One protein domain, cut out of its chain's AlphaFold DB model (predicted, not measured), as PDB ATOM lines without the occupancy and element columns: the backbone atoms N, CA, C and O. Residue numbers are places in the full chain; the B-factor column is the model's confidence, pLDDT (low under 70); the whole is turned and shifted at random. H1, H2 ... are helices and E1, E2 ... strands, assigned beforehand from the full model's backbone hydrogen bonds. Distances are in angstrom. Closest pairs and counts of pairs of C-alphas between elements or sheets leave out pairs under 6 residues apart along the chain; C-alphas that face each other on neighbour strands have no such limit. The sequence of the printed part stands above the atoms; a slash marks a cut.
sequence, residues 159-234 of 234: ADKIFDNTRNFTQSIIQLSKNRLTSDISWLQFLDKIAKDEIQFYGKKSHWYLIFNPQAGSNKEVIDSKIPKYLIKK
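AT A GLANCE: This is residues 159 to 234 of the 234 residues of an uncharacterized protein of Rickettsiaceae bacterium (UniProt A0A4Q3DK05). A small antiparallel sheet, the meander E1 E2 E3, each strand neighbour to the one before, has three short helices gathered loosely near it, H3 by E1 and H2 by E3. The 76 printed residues, in order H1 H2 H3 E1 E2 E3, are mixed, under half in named elements, and compact: radius of gyration of the C-alphas 11.8 A, spans 38 by 28 by 20 A.

IN THESE COORDINATES: E1, residues 199 to 204, and E2, 207 to 212, each span 16.8 A; E3, 223 to 226, ends at C-alpha (28.492, -11.040, 46.513). H1, 159 to 162, begins at C-alpha (16.116, -11.137, 37.988); H2 is 169 to 176, H3 187 to 195.

HOW THE PARTS SIT: Within hydrogen-bond range are N 200 and O 211, 2.9 A, in hairpin E1 and E2, and N 210 and O 225, 2.8 A, in hairpin E2 and E3. H1, H2 and H3 only graze the sheet. Every O i to N i+4 pair is within range in H2 and H3; H1 is too short for one.

THE WHOLE: The printed part has no cut or long link. Residues 167, 216 and 217 are under pLDDT 70.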
ATOM      1  N   ALA A 159      15.811 -10.257  36.863       91.56
ATOM      2  CA  ALA A 159      16.116 -11.137  37.988       91.56
ATOM      3  C   ALA A 159      15.796 -12.612  37.682       91.56
ATOM      4  O   ALA A 159      16.615 -13.482  37.969       91.56
ATOM      5  N   ASP A 160      14.672 -12.894  37.012       89.25
ATOM      6  CA  ASP A 160      14.277 -14.256  36.619       89.25
ATOM      7  C   ASP A 160      15.251 -14.917  35.636       89.25
ATOM      8  O   ASP A 160      15.312 -16.145  35.553       89.25
ATOM      9  N   LYS A 161      16.002 -14.133  34.856       89.12
ATOM     10  CA  LYS A 161      17.016 -14.660  33.931       89.12
ATOM     11  C   LYS A 161      18.332 -14.983  34.635       89.12
ATOM     12  O   LYS A 161      19.103 -15.774  34.106       89.12
ATOM     13  N   ILE A 162      18.576 -14.400  35.806       90.50
ATOM     14  CA  ILE A 162      19.854 -14.492  36.520       90.50
ATOM     15  C   ILE A 162      19.762 -15.451  37.701       90.50
ATOM     16  O   ILE A 162      20.637 -16.297  37.871       90.50
ATOM     17  N   PHE A 163      18.726 -15.323  38.525       90.44
ATOM     18  CA  PHE A 163      18.624 -16.057  39.779       90.44
ATOM     19  C   PHE A 163      17.919 -17.388  39.609       90.44
ATOM     20  O   PHE A 163      16.920 -17.505  38.896       90.44
ATOM     21  N   ASP A 164      18.442 -18.384  40.312       86.56
ATOM     22  CA  ASP A 164      17.797 -19.673  40.460       86.56
ATOM     23  C   ASP A 164      16.893 -19.657  41.701       86.56
ATOM     24  O   ASP A 164      17.364 -19.598  42.839       86.56
ATOM     25  N   ASN A 165      15.579 -19.683  41.473       79.69
ATOM     26  CA  ASN A 165      14.560 -19.670  42.520       79.69
ATOM     27  C   ASN A 165      14.344 -21.083  43.096       79.69
ATOM     28  O   ASN A 165      13.256 -21.655  43.029       79.69
ATOM     29  N   THR A 166      15.412 -21.678  43.626       76.94
ATOM     30  CA  THR A 166      15.332 -22.943  44.369       76.94
ATOM     31  C   THR A 166      14.832 -22.708  45.796       76.94
ATOM     32  O   THR A 166      14.868 -21.586  46.305       76.94
ATOM     33  N   ARG A 167      14.421 -23.776  46.500       65.75
ATOM     34  CA  ARG A 167      13.938 -23.703  47.899       65.75
ATOM     35  C   ARG A 167      14.883 -22.965  48.861       65.75
ATOM     36  O   ARG A 167      14.408 -22.406  49.841       65.75
ATOM     37  N   ASN A 168      16.188 -22.929  48.580       77.62
ATOM     38  CA  ASN A 168      17.187 -22.301  49.453       77.62
ATOM     39  C   ASN A 168      17.499 -20.839  49.085       77.62
ATOM     40  O   ASN A 168      18.328 -20.205  49.750       77.62
ATOM     41  N   PHE A 169      16.864 -20.299  48.038       83.25
ATOM     42  CA  PHE A 169      17.114 -18.939  47.566       83.25
ATOM     43  C   PHE A 169      16.820 -17.908  48.657       83.25
ATOM     44  O   PHE A 169      17.698 -17.137  49.041       83.25
ATOM     45  N   THR A 170      15.616 -17.940  49.221       81.62
ATOM     46  CA  THR A 170      15.138 -16.943  50.186       81.62
ATOM     47  C   THR A 170      15.979 -16.908  51.457       81.62
ATOM     48  O   THR A 170      16.424 -15.832  51.849       81.62
ATOM     49  N   GLN A 171      16.314 -18.066  52.038       85.06
ATOM     50  CA  GLN A 171      17.205 -18.139  53.206       85.06
ATOM     51  C   GLN A 171      18.583 -17.528  52.923       85.06
ATOM     52  O   GLN A 171      19.091 -16.736  53.719       85.06
ATOM     53  N   SER A 172      19.169 -17.848  51.765       88.06
ATOM     54  CA  SER A 172      20.481 -17.316  51.390       88.06
ATOM     55  C   SER A 172      20.428 -15.798  51.173       88.06
ATOM     56  O   SER A 172      21.316 -15.076  51.622       88.06
ATOM     57  N   ILE A 173      19.371 -15.283  50.535       89.31
ATOM     58  CA  ILE A 173      19.200 -13.841  50.316       89.31
ATOM     59  C   ILE A 173      18.967 -13.080  51.627       89.31
ATOM     60  O   ILE A 173      19.519 -11.989  51.795       89.31
ATOM     61  N   ILE A 174      18.216 -13.644  52.578       89.25
ATOM     62  CA  ILE A 174      18.030 -13.045  53.910       89.25
ATOM     63  C   ILE A 174      19.384 -12.853  54.601       89.25
ATOM     64  O   ILE A 174      19.663 -11.755  55.092       89.25
ATOM     65  N   GLN A 175      20.251 -13.870  54.567       89.25
ATOM     66  CA  GLN A 175      21.599 -13.787  55.139       89.25
ATOM     67  C   GLN A 175      22.439 -12.693  54.462       89.25
ATOM     68  O   GLN A 175      23.042 -11.865  55.151       89.25
ATOM     69  N   LEU A 176      22.417 -12.619  53.125       91.12
ATOM     70  CA  LEU A 176      23.114 -11.563  52.374       91.12
ATOM     71  C   LEU A 176      22.586 -10.159  52.705       91.12
ATOM     72  O   LEU A 176      23.338  -9.188  52.680       91.12
ATOM     73  N   SER A 177      21.306 -10.042  53.065       89.31
ATOM     74  CA  SER A 177      20.682  -8.758  53.396       89.31
ATOM     75  C   SER A 177      21.094  -8.181  54.756       89.31
ATOM     76  O   SER A 177      20.708  -7.053  55.067       89.31
ATOM     77  N   LYS A 178      21.840  -8.932  55.585       86.81
ATOM     78  CA  LYS A 178      22.126  -8.602  56.998       86.81
ATOM     79  C   LYS A 178      20.849  -8.231  57.771       86.81
ATOM     80  O   LYS A 178      20.780  -7.176  58.403       86.81
ATOM     81  N   ASN A 179      19.826  -9.084  57.682       79.19
ATOM     82  CA  ASN A 179      18.522  -8.918  58.344       79.19
ATOM     83  C   ASN A 179      17.729  -7.670  57.901       79.19
ATOM     84  O   ASN A 179      16.936  -7.122  58.668       79.19
ATOM     85  N   ARG A 180      17.936  -7.179  56.669       84.00
ATOM     86  CA  ARG A 180      17.058  -6.151  56.068       84.00
ATOM     87  C   ARG A 180      15.775  -6.722  55.495       84.00
ATOM     88  O   ARG A 180      14.817  -5.978  55.298       84.00
ATOM     89  N   LEU A 181      15.785  -8.009  55.195       87.50
ATOM     90  CA  LEU A 181      14.611  -8.742  54.764       87.50
ATOM     91  C   LEU A 181      14.033  -9.512  55.941       87.50
ATOM     92  O   LEU A 181      14.769  -9.942  56.830       87.50
ATOM     93  N   THR A 182      12.713  -9.666  55.930       86.12
ATOM     94  CA  THR A 182      12.021 -10.522  56.889       86.12
ATOM     95  C   THR A 182      12.410 -11.979  56.648       86.12
ATOM     96  O   THR A 182      12.781 -12.364  55.535       86.12
ATOM     97  N   SER A 183      12.353 -12.792  57.702       83.56
ATOM     98  CA  SER A 183      12.780 -14.198  57.680       83.56
ATOM     99  C   SER A 183      11.951 -15.094  56.749       83.56
ATOM    100  O   SER A 183      12.340 -16.227  56.482       83.56
ATOM    101  N   ASP A 184      10.820 -14.594  56.265       84.88
ATOM    102  CA  ASP A 184       9.795 -15.297  55.496       84.88
ATOM    103  C   ASP A 184       9.570 -14.700  54.094       84.88
ATOM    104  O   ASP A 184       8.568 -15.012  53.449       84.88
ATOM    105  N   ILE A 185      10.482 -13.850  53.600       89.31
ATOM    106  CA  ILE A 185      10.315 -13.217  52.288       89.31
ATOM    107  C   ILE A 185      10.118 -14.263  51.180       89.31
ATOM    108  O   ILE A 185      10.909 -15.191  51.034       89.31
ATOM    109  N   SER A 186       9.073 -14.095  50.372       89.44
ATOM    110  CA  SER A 186       8.797 -14.911  49.185       89.44
ATOM    111  C   SER A 186       9.525 -14.388  47.940       89.44
ATOM    112  O   SER A 186       9.938 -13.229  47.877       89.44
ATOM    113  N   TRP A 187       9.627 -15.219  46.896       89.81
ATOM    114  CA  TRP A 187      10.179 -14.804  45.597       89.81
ATOM    115  C   TRP A 187       9.458 -13.579  45.012       89.81
ATOM    116  O   TRP A 187      10.102 -12.634  44.566       89.81
ATOM    117  N   LEU A 188       8.124 -13.550  45.077       90.50
ATOM    118  CA  LEU A 188       7.332 -12.425  44.570       90.50
ATOM    119  C   LEU A 188       7.603 -11.134  45.350       90.50
ATOM    120  O   LEU A 188       7.764 -10.079  44.745       90.50
ATOM    121  N   GLN A 189       7.723 -11.212  46.678       91.50
ATOM    122  CA  GLN A 189       8.097 -10.054  47.498       91.50
ATOM    123  C   GLN A 189       9.533  -9.594  47.218       91.50
ATOM    124  O   GLN A 189       9.815  -8.398  47.254       91.50
ATOM    125  N   PHE A 190      10.451 -10.515  46.917       91.00
ATOM    126  CA  PHE A 190      11.803 -10.166  46.486       91.00
ATOM    127  C   PHE A 190      11.798  -9.418  45.142       91.00
ATOM    128  O   PHE A 190      12.451  -8.381  45.020       91.00
ATOM    129  N   LEU A 191      11.018  -9.883  44.161       91.81
ATOM    130  CA  LEU A 191      10.842  -9.188  42.881       91.81
ATOM    131  C   LEU A 191      10.178  -7.814  43.044       91.81
ATOM    132  O   LEU A 191      10.609  -6.853  42.409       91.81
ATOM    133  N   ASP A 192       9.183  -7.689  43.924       92.12
ATOM    134  CA  ASP A 192       8.550  -6.406  44.256       92.12
ATOM    135  C   ASP A 192       9.566  -5.408  44.839       92.12
ATOM    136  O   ASP A 192       9.611  -4.244  44.440       92.12
ATOM    137  N   LYS A 193      10.472  -5.877  45.705       92.31
ATOM    138  CA  LYS A 193      11.576  -5.053  46.220       92.31
ATOM    139  C   LYS A 193      12.566  -4.623  45.141       92.31
ATOM    140  O   LYS A 193      13.119  -3.529  45.242       92.31
ATOM    141  N   ILE A 194      12.785  -5.445  44.116       92.38
ATOM    142  CA  ILE A 194      13.574  -5.051  42.943       92.38
ATOM    143  C   ILE A 194      12.844  -3.969  42.145       92.38
ATOM    144  O   ILE A 194      13.448  -2.956  41.803       92.38
ATOM    145  N   ALA A 195      11.546  -4.146  41.892       89.19
ATOM    146  CA  ALA A 195      10.729  -3.187  41.147       89.19
ATOM    147  C   ALA A 195      10.624  -1.815  41.841       89.19
ATOM    148  O   ALA A 195      10.513  -0.790  41.172       89.19
ATOM    149  N   LYS A 196      10.693  -1.796  43.179       88.25
ATOM    150  CA  LYS A 196      10.716  -0.583  44.017       88.25
ATOM    151  C   LYS A 196      12.114   0.012  44.215       88.25
ATOM    152  O   LYS A 196      12.276   0.962  44.978       88.25
ATOM    153  N   ASP A 197      13.129  -0.551  43.565       87.75
ATOM    154  CA  ASP A 197      14.543  -0.220  43.737       87.75
ATOM    155  C   ASP A 197      15.081  -0.325  45.179       87.75
ATOM    156  O   ASP A 197      16.121   0.257  45.509       87.75
ATOM    157  N   GLU A 198      14.413  -1.073  46.057       91.25
ATOM    158  CA  GLU A 198      14.930  -1.389  47.396       91.25
ATOM    159  C   GLU A 198      16.074  -2.404  47.311       91.25
ATOM    160  O   GLU A 198      17.026  -2.364  48.095       91.25
ATOM    161  N   ILE A 199      15.980  -3.307  46.336       94.31
ATOM    162  CA  ILE A 199      17.013  -4.276  45.987       94.31
ATOM    163  C   ILE A 199      17.442  -4.016  44.550       94.31
ATOM    164  O   ILE A 199      16.616  -3.788  43.672       94.31
ATOM    165  N   GLN A 200      18.739  -4.053  44.304       95.88
ATOM    166  CA  GLN A 200      19.328  -3.939  42.974       95.88
ATOM    167  C   GLN A 200      20.362  -5.048  42.803       95.88
ATOM    168  O   GLN A 200      20.780  -5.671  43.780       95.88
ATOM    169  N   PHE A 201      20.774  -5.338  41.576       96.25
ATOM    170  CA  PHE A 201      21.770  -6.374  41.330       96.25
ATOM    171  C   PHE A 201      22.625  -6.013  40.131       96.25
ATOM    172  O   PHE A 201      22.146  -5.413  39.174       96.25
ATOM    173  N   TYR A 202      23.896  -6.391  40.175       97.19
ATOM    174  CA  TYR A 202      24.800  -6.176  39.057       97.19
ATOM    175  C   TYR A 202      25.766  -7.332  38.884       97.19
ATOM    176  O   TYR A 202      26.105  -8.052  39.826       97.19
ATOM    177  N   GLY A 203      26.218  -7.489  37.652       95.12
ATOM    178  CA  GLY A 203      27.251  -8.418  37.271       95.12
ATOM    179  C   GLY A 203      28.597  -7.707  37.162       95.12
ATOM    180  O   GLY A 203      28.700  -6.584  36.678       95.12
ATOM    181  N   LYS A 204      29.661  -8.363  37.625       93.38
ATOM    182  CA  LYS A 204      31.043  -7.912  37.428       93.38
ATOM    183  C   LYS A 204      31.944  -9.128  37.289       93.38
ATOM    184  O   LYS A 204      32.002  -9.971  38.191       93.38
ATOM    185  N   LYS A 205      32.689  -9.209  36.185       89.25
ATOM    186  CA  LYS A 205      33.477 -10.396  35.819       89.25
ATOM    187  C   LYS A 205      32.571 -11.639  35.852       89.25
ATOM    188  O   LYS A 205      31.479 -11.623  35.302       89.25
ATOM    189  N   SER A 206      32.978 -12.706  36.532       88.00
ATOM    190  CA  SER A 206      32.228 -13.962  36.660       88.00
ATOM    191  C   SER A 206      31.297 -14.032  37.879       88.00
ATOM    192  O   SER A 206      30.941 -15.128  38.318       88.00
ATOM    193  N   HIS A 207      30.936 -12.892  38.474       93.00
ATOM    194  CA  HIS A 207      30.141 -12.850  39.699       93.00
ATOM    195  C   HIS A 207      28.971 -11.877  39.593       93.00
ATOM    196  O   HIS A 207      29.047 -10.868  38.890       93.00
ATOM    197  N   TRP A 208      27.923 -12.183  40.352       95.06
ATOM    198  CA  TRP A 208      26.783 -11.309  40.584       95.06
ATOM    199  C   TRP A 208      26.799 -10.793  42.017       95.06
ATOM    200  O   TRP A 208      27.322 -11.445  42.928       95.06
ATOM    201  N   TYR A 209      26.224  -9.615  42.197       95.88
ATOM    202  CA  TYR A 209      26.155  -8.890  43.454       95.88
ATOM    203  C   TYR A 209      24.725  -8.412  43.679       95.88
ATOM    204  O   TYR A 209      24.050  -8.021  42.726       95.88
ATOM    205  N   LEU A 210      24.282  -8.440  44.932       96.00
ATOM    206  CA  LEU A 210      23.044  -7.827  45.391       96.00
ATOM    207  C   LEU A 210      23.359  -6.561  46.165       96.00
ATOM    208  O   LEU A 210      24.247  -6.527  47.014       96.00
ATOM    209  N   ILE A 211      22.571  -5.542  45.886       96.38
ATOM    210  CA  ILE A 211      22.571  -4.269  46.572       96.38
ATOM    211  C   ILE A 211      21.267  -4.183  47.350       96.38
ATOM    212  O   ILE A 211      20.195  -4.343  46.776       96.38
ATOM    213  N   PHE A 212      21.358  -3.870  48.637       95.06
ATOM    214  CA  PHE A 212      20.208  -3.517  49.461       95.06
ATOM    215  C   PHE A 212      20.302  -2.032  49.790       95.06
ATOM    216  O   PHE A 212      21.129  -1.614  50.612       95.06
ATOM    217  N   ASN A 213      19.460  -1.236  49.139       92.50
ATOM    218  CA  ASN A 213      19.374   0.194  49.387       92.50
ATOM    219  C   ASN A 213      18.773   0.462  50.777       92.50
ATOM    220  O   ASN A 213      18.060  -0.382  51.335       92.50
ATOM    221  N   PRO A 214      19.098   1.602  51.403       86.62
ATOM    222  CA  PRO A 214      18.422   2.008  52.622       86.62
ATOM    223  C   PRO A 214      16.960   2.346  52.333       86.62
ATOM    224  O   PRO A 214      16.620   2.876  51.278       86.62
ATOM    225  N   GLN A 215      16.090   2.073  53.304       79.50
ATOM    226  CA  GLN A 215      14.720   2.573  53.254       79.50
ATOM    227  C   GLN A 215      14.731   4.099  53.377       79.50
ATOM    228  O   GLN A 215      15.587   4.661  54.074       79.50
ATOM    229  N   ALA A 216      13.775   4.759  52.723       69.88
ATOM    230  CA  ALA A 216      13.611   6.204  52.813       69.88
ATOM    231  C   ALA A 216      13.521   6.645  54.284       69.88
ATOM    232  O   ALA A 216      12.813   6.038  55.084       69.88
ATOM    233  N   GLY A 217      14.290   7.671  54.655       66.50
ATOM    234  CA  GLY A 217      14.355   8.168  56.034       66.50
ATOM    235  C   GLY A 217      15.186   7.320  57.008       66.50
ATOM    236  O   GLY A 217      15.348   7.721  58.157       66.50
ATOM    237  N   SER A 218      15.757   6.185  56.585       75.44
ATOM    238  CA  SER A 218      16.646   5.390  57.441       75.44
ATOM    239  C   SER A 218      18.099   5.882  57.383       75.44
ATOM    240  O   SER A 218      18.603   6.276  56.335       75.44
ATOM    241  N   ASN A 219      18.811   5.792  58.512       74.19
ATOM    242  CA  ASN A 219      20.257   6.056  58.585       74.19
ATOM    243  C   ASN A 219      21.117   4.858  58.156       74.19
ATOM    244  O   ASN A 219      22.340   4.904  58.280       74.19
ATOM    245  N   LYS A 220      20.488   3.778  57.677       82.38
ATOM    246  CA  LYS A 220      21.190   2.578  57.231       82.38
ATOM    247  C   LYS A 220      22.027   2.907  55.988       82.38
ATOM    248  O   LYS A 220      21.651   3.744  55.175       82.38
ATOM    249  N   GLU A 221      23.170   2.252  55.842       87.19
ATOM    250  CA  GLU A 221      24.030   2.424  54.663       87.19
ATOM    251  C   GLU A 221      23.548   1.559  53.493       87.19
ATOM    252  O   GLU A 221      22.577   0.819  53.621       87.19
ATOM    253  N   VAL A 222      24.200   1.606  52.340       91.44
ATOM    254  CA  VAL A 222      23.964   0.607  51.287       91.44
ATOM    255  C   VAL A 222      24.710  -0.682  51.654       91.44
ATOM    256  O   VAL A 222      25.846  -0.624  52.116       91.44
ATOM    257  N   ILE A 223      24.091  -1.849  51.460       93.06
ATOM    258  CA  ILE A 223      24.799  -3.139  51.541       93.06
ATOM    259  C   ILE A 223      25.050  -3.632  50.124       93.06
ATOM    260  O   ILE A 223      24.101  -3.750  49.362       93.06
ATOM    261  N   ASP A 224      26.298  -3.964  49.803       94.19
ATOM    262  CA  ASP A 224      26.715  -4.581  48.539       94.19
ATOM    263  C   ASP A 224      27.297  -5.964  48.865       94.19
ATOM    264  O   ASP A 224      28.263  -6.076  49.624       94.19
ATOM    265  N   SER A 225      26.645  -7.029  48.401       94.62
ATOM    266  CA  SER A 225      26.946  -8.410  48.788       94.62
ATOM    267  C   SER A 225      27.116  -9.303  47.575       94.62
ATOM    268  O   SER A 225      26.254  -9.377  46.702       94.62
ATOM    269  N   LYS A 226      28.225 -10.039  47.544       94.50
ATOM    270  CA  LYS A 226      28.492 -11.040  46.513       94.50
ATOM    271  C   LYS A 226      27.502 -12.197  46.634       94.50
ATOM    272  O   LYS A 226      27.335 -12.758  47.713       94.50
ATOM    273  N   ILE A 227      26.906 -12.592  45.515       92.25
ATOM    274  CA  ILE A 227      25.935 -13.683  45.466       92.25
ATOM    275  C   ILE A 227      26.674 -15.020  45.299       92.25
ATOM    276  O   ILE A 227      27.526 -15.147  44.408       92.25
ATOM    277  N   PRO A 228      26.373 -16.034  46.128       91.38
ATOM    278  CA  PRO A 228      26.881 -17.383  45.932       91.38
ATOM    279  C   PRO A 228      26.480 -17.967  44.573       91.38
ATOM    280  O   PRO A 228      25.344 -17.829  44.129       91.38
ATOM    281  N   LYS A 229      27.406 -18.684  43.924       90.06
ATOM    282  CA  LYS A 229      27.197 -19.229  42.569       90.06
ATOM    283  C   LYS A 229      25.999 -20.178  42.462       90.06
ATOM    284  O   LYS A 229      25.393 -20.238  41.404       90.06
ATOM    285  N   TYR A 230      25.655 -20.899  43.530       89.56
ATOM    286  CA  TYR A 230      24.525 -21.836  43.537       89.56
ATOM    287  C   TYR A 230      23.149 -21.146  43.486       89.56
ATOM    288  O   TYR A 230      22.144 -21.828  43.328       89.56
ATOM    289  N   LEU A 231      23.093 -19.815  43.626       90.00
ATOM    290  CA  LEU A 231      21.873 -19.013  43.470       90.00
ATOM    291  C   LEU A 231      21.734 -18.405  42.068       90.00
ATOM    292  O   LEU A 231      20.797 -17.647  41.823       90.00
ATOM    293  N   ILE A 232      22.681 -18.674  41.168       91.00
ATOM    294  CA  ILE A 232      22.716 -18.134  39.808       91.00
ATOM    295  C   ILE A 232      22.406 -19.264  38.826       91.00
ATOM    296  O   ILE A 232      22.974 -20.353  38.933       91.00
ATOM    297  N   LYS A 233      21.527 -18.998  37.856       87.94
ATOM    298  CA  LYS A 233      21.219 -19.931  36.766       87.94
ATOM    299  C   LYS A 233      22.471 -20.205  35.931       87.94
ATOM    300  O   LYS A 233      23.266 -19.301  35.674       87.94
ATOM    301  N   LYS A 234      22.650 -21.470  35.550       73.62
ATOM    302  CA  LYS A 234      23.767 -21.921  34.711       73.62
ATOM    303  C   LYS A 234      23.584 -21.515  33.255       73.62
ATOM    304  O   LYS A 234      22.431 -21.585  32.779       73.62
TER     305      LYS A 234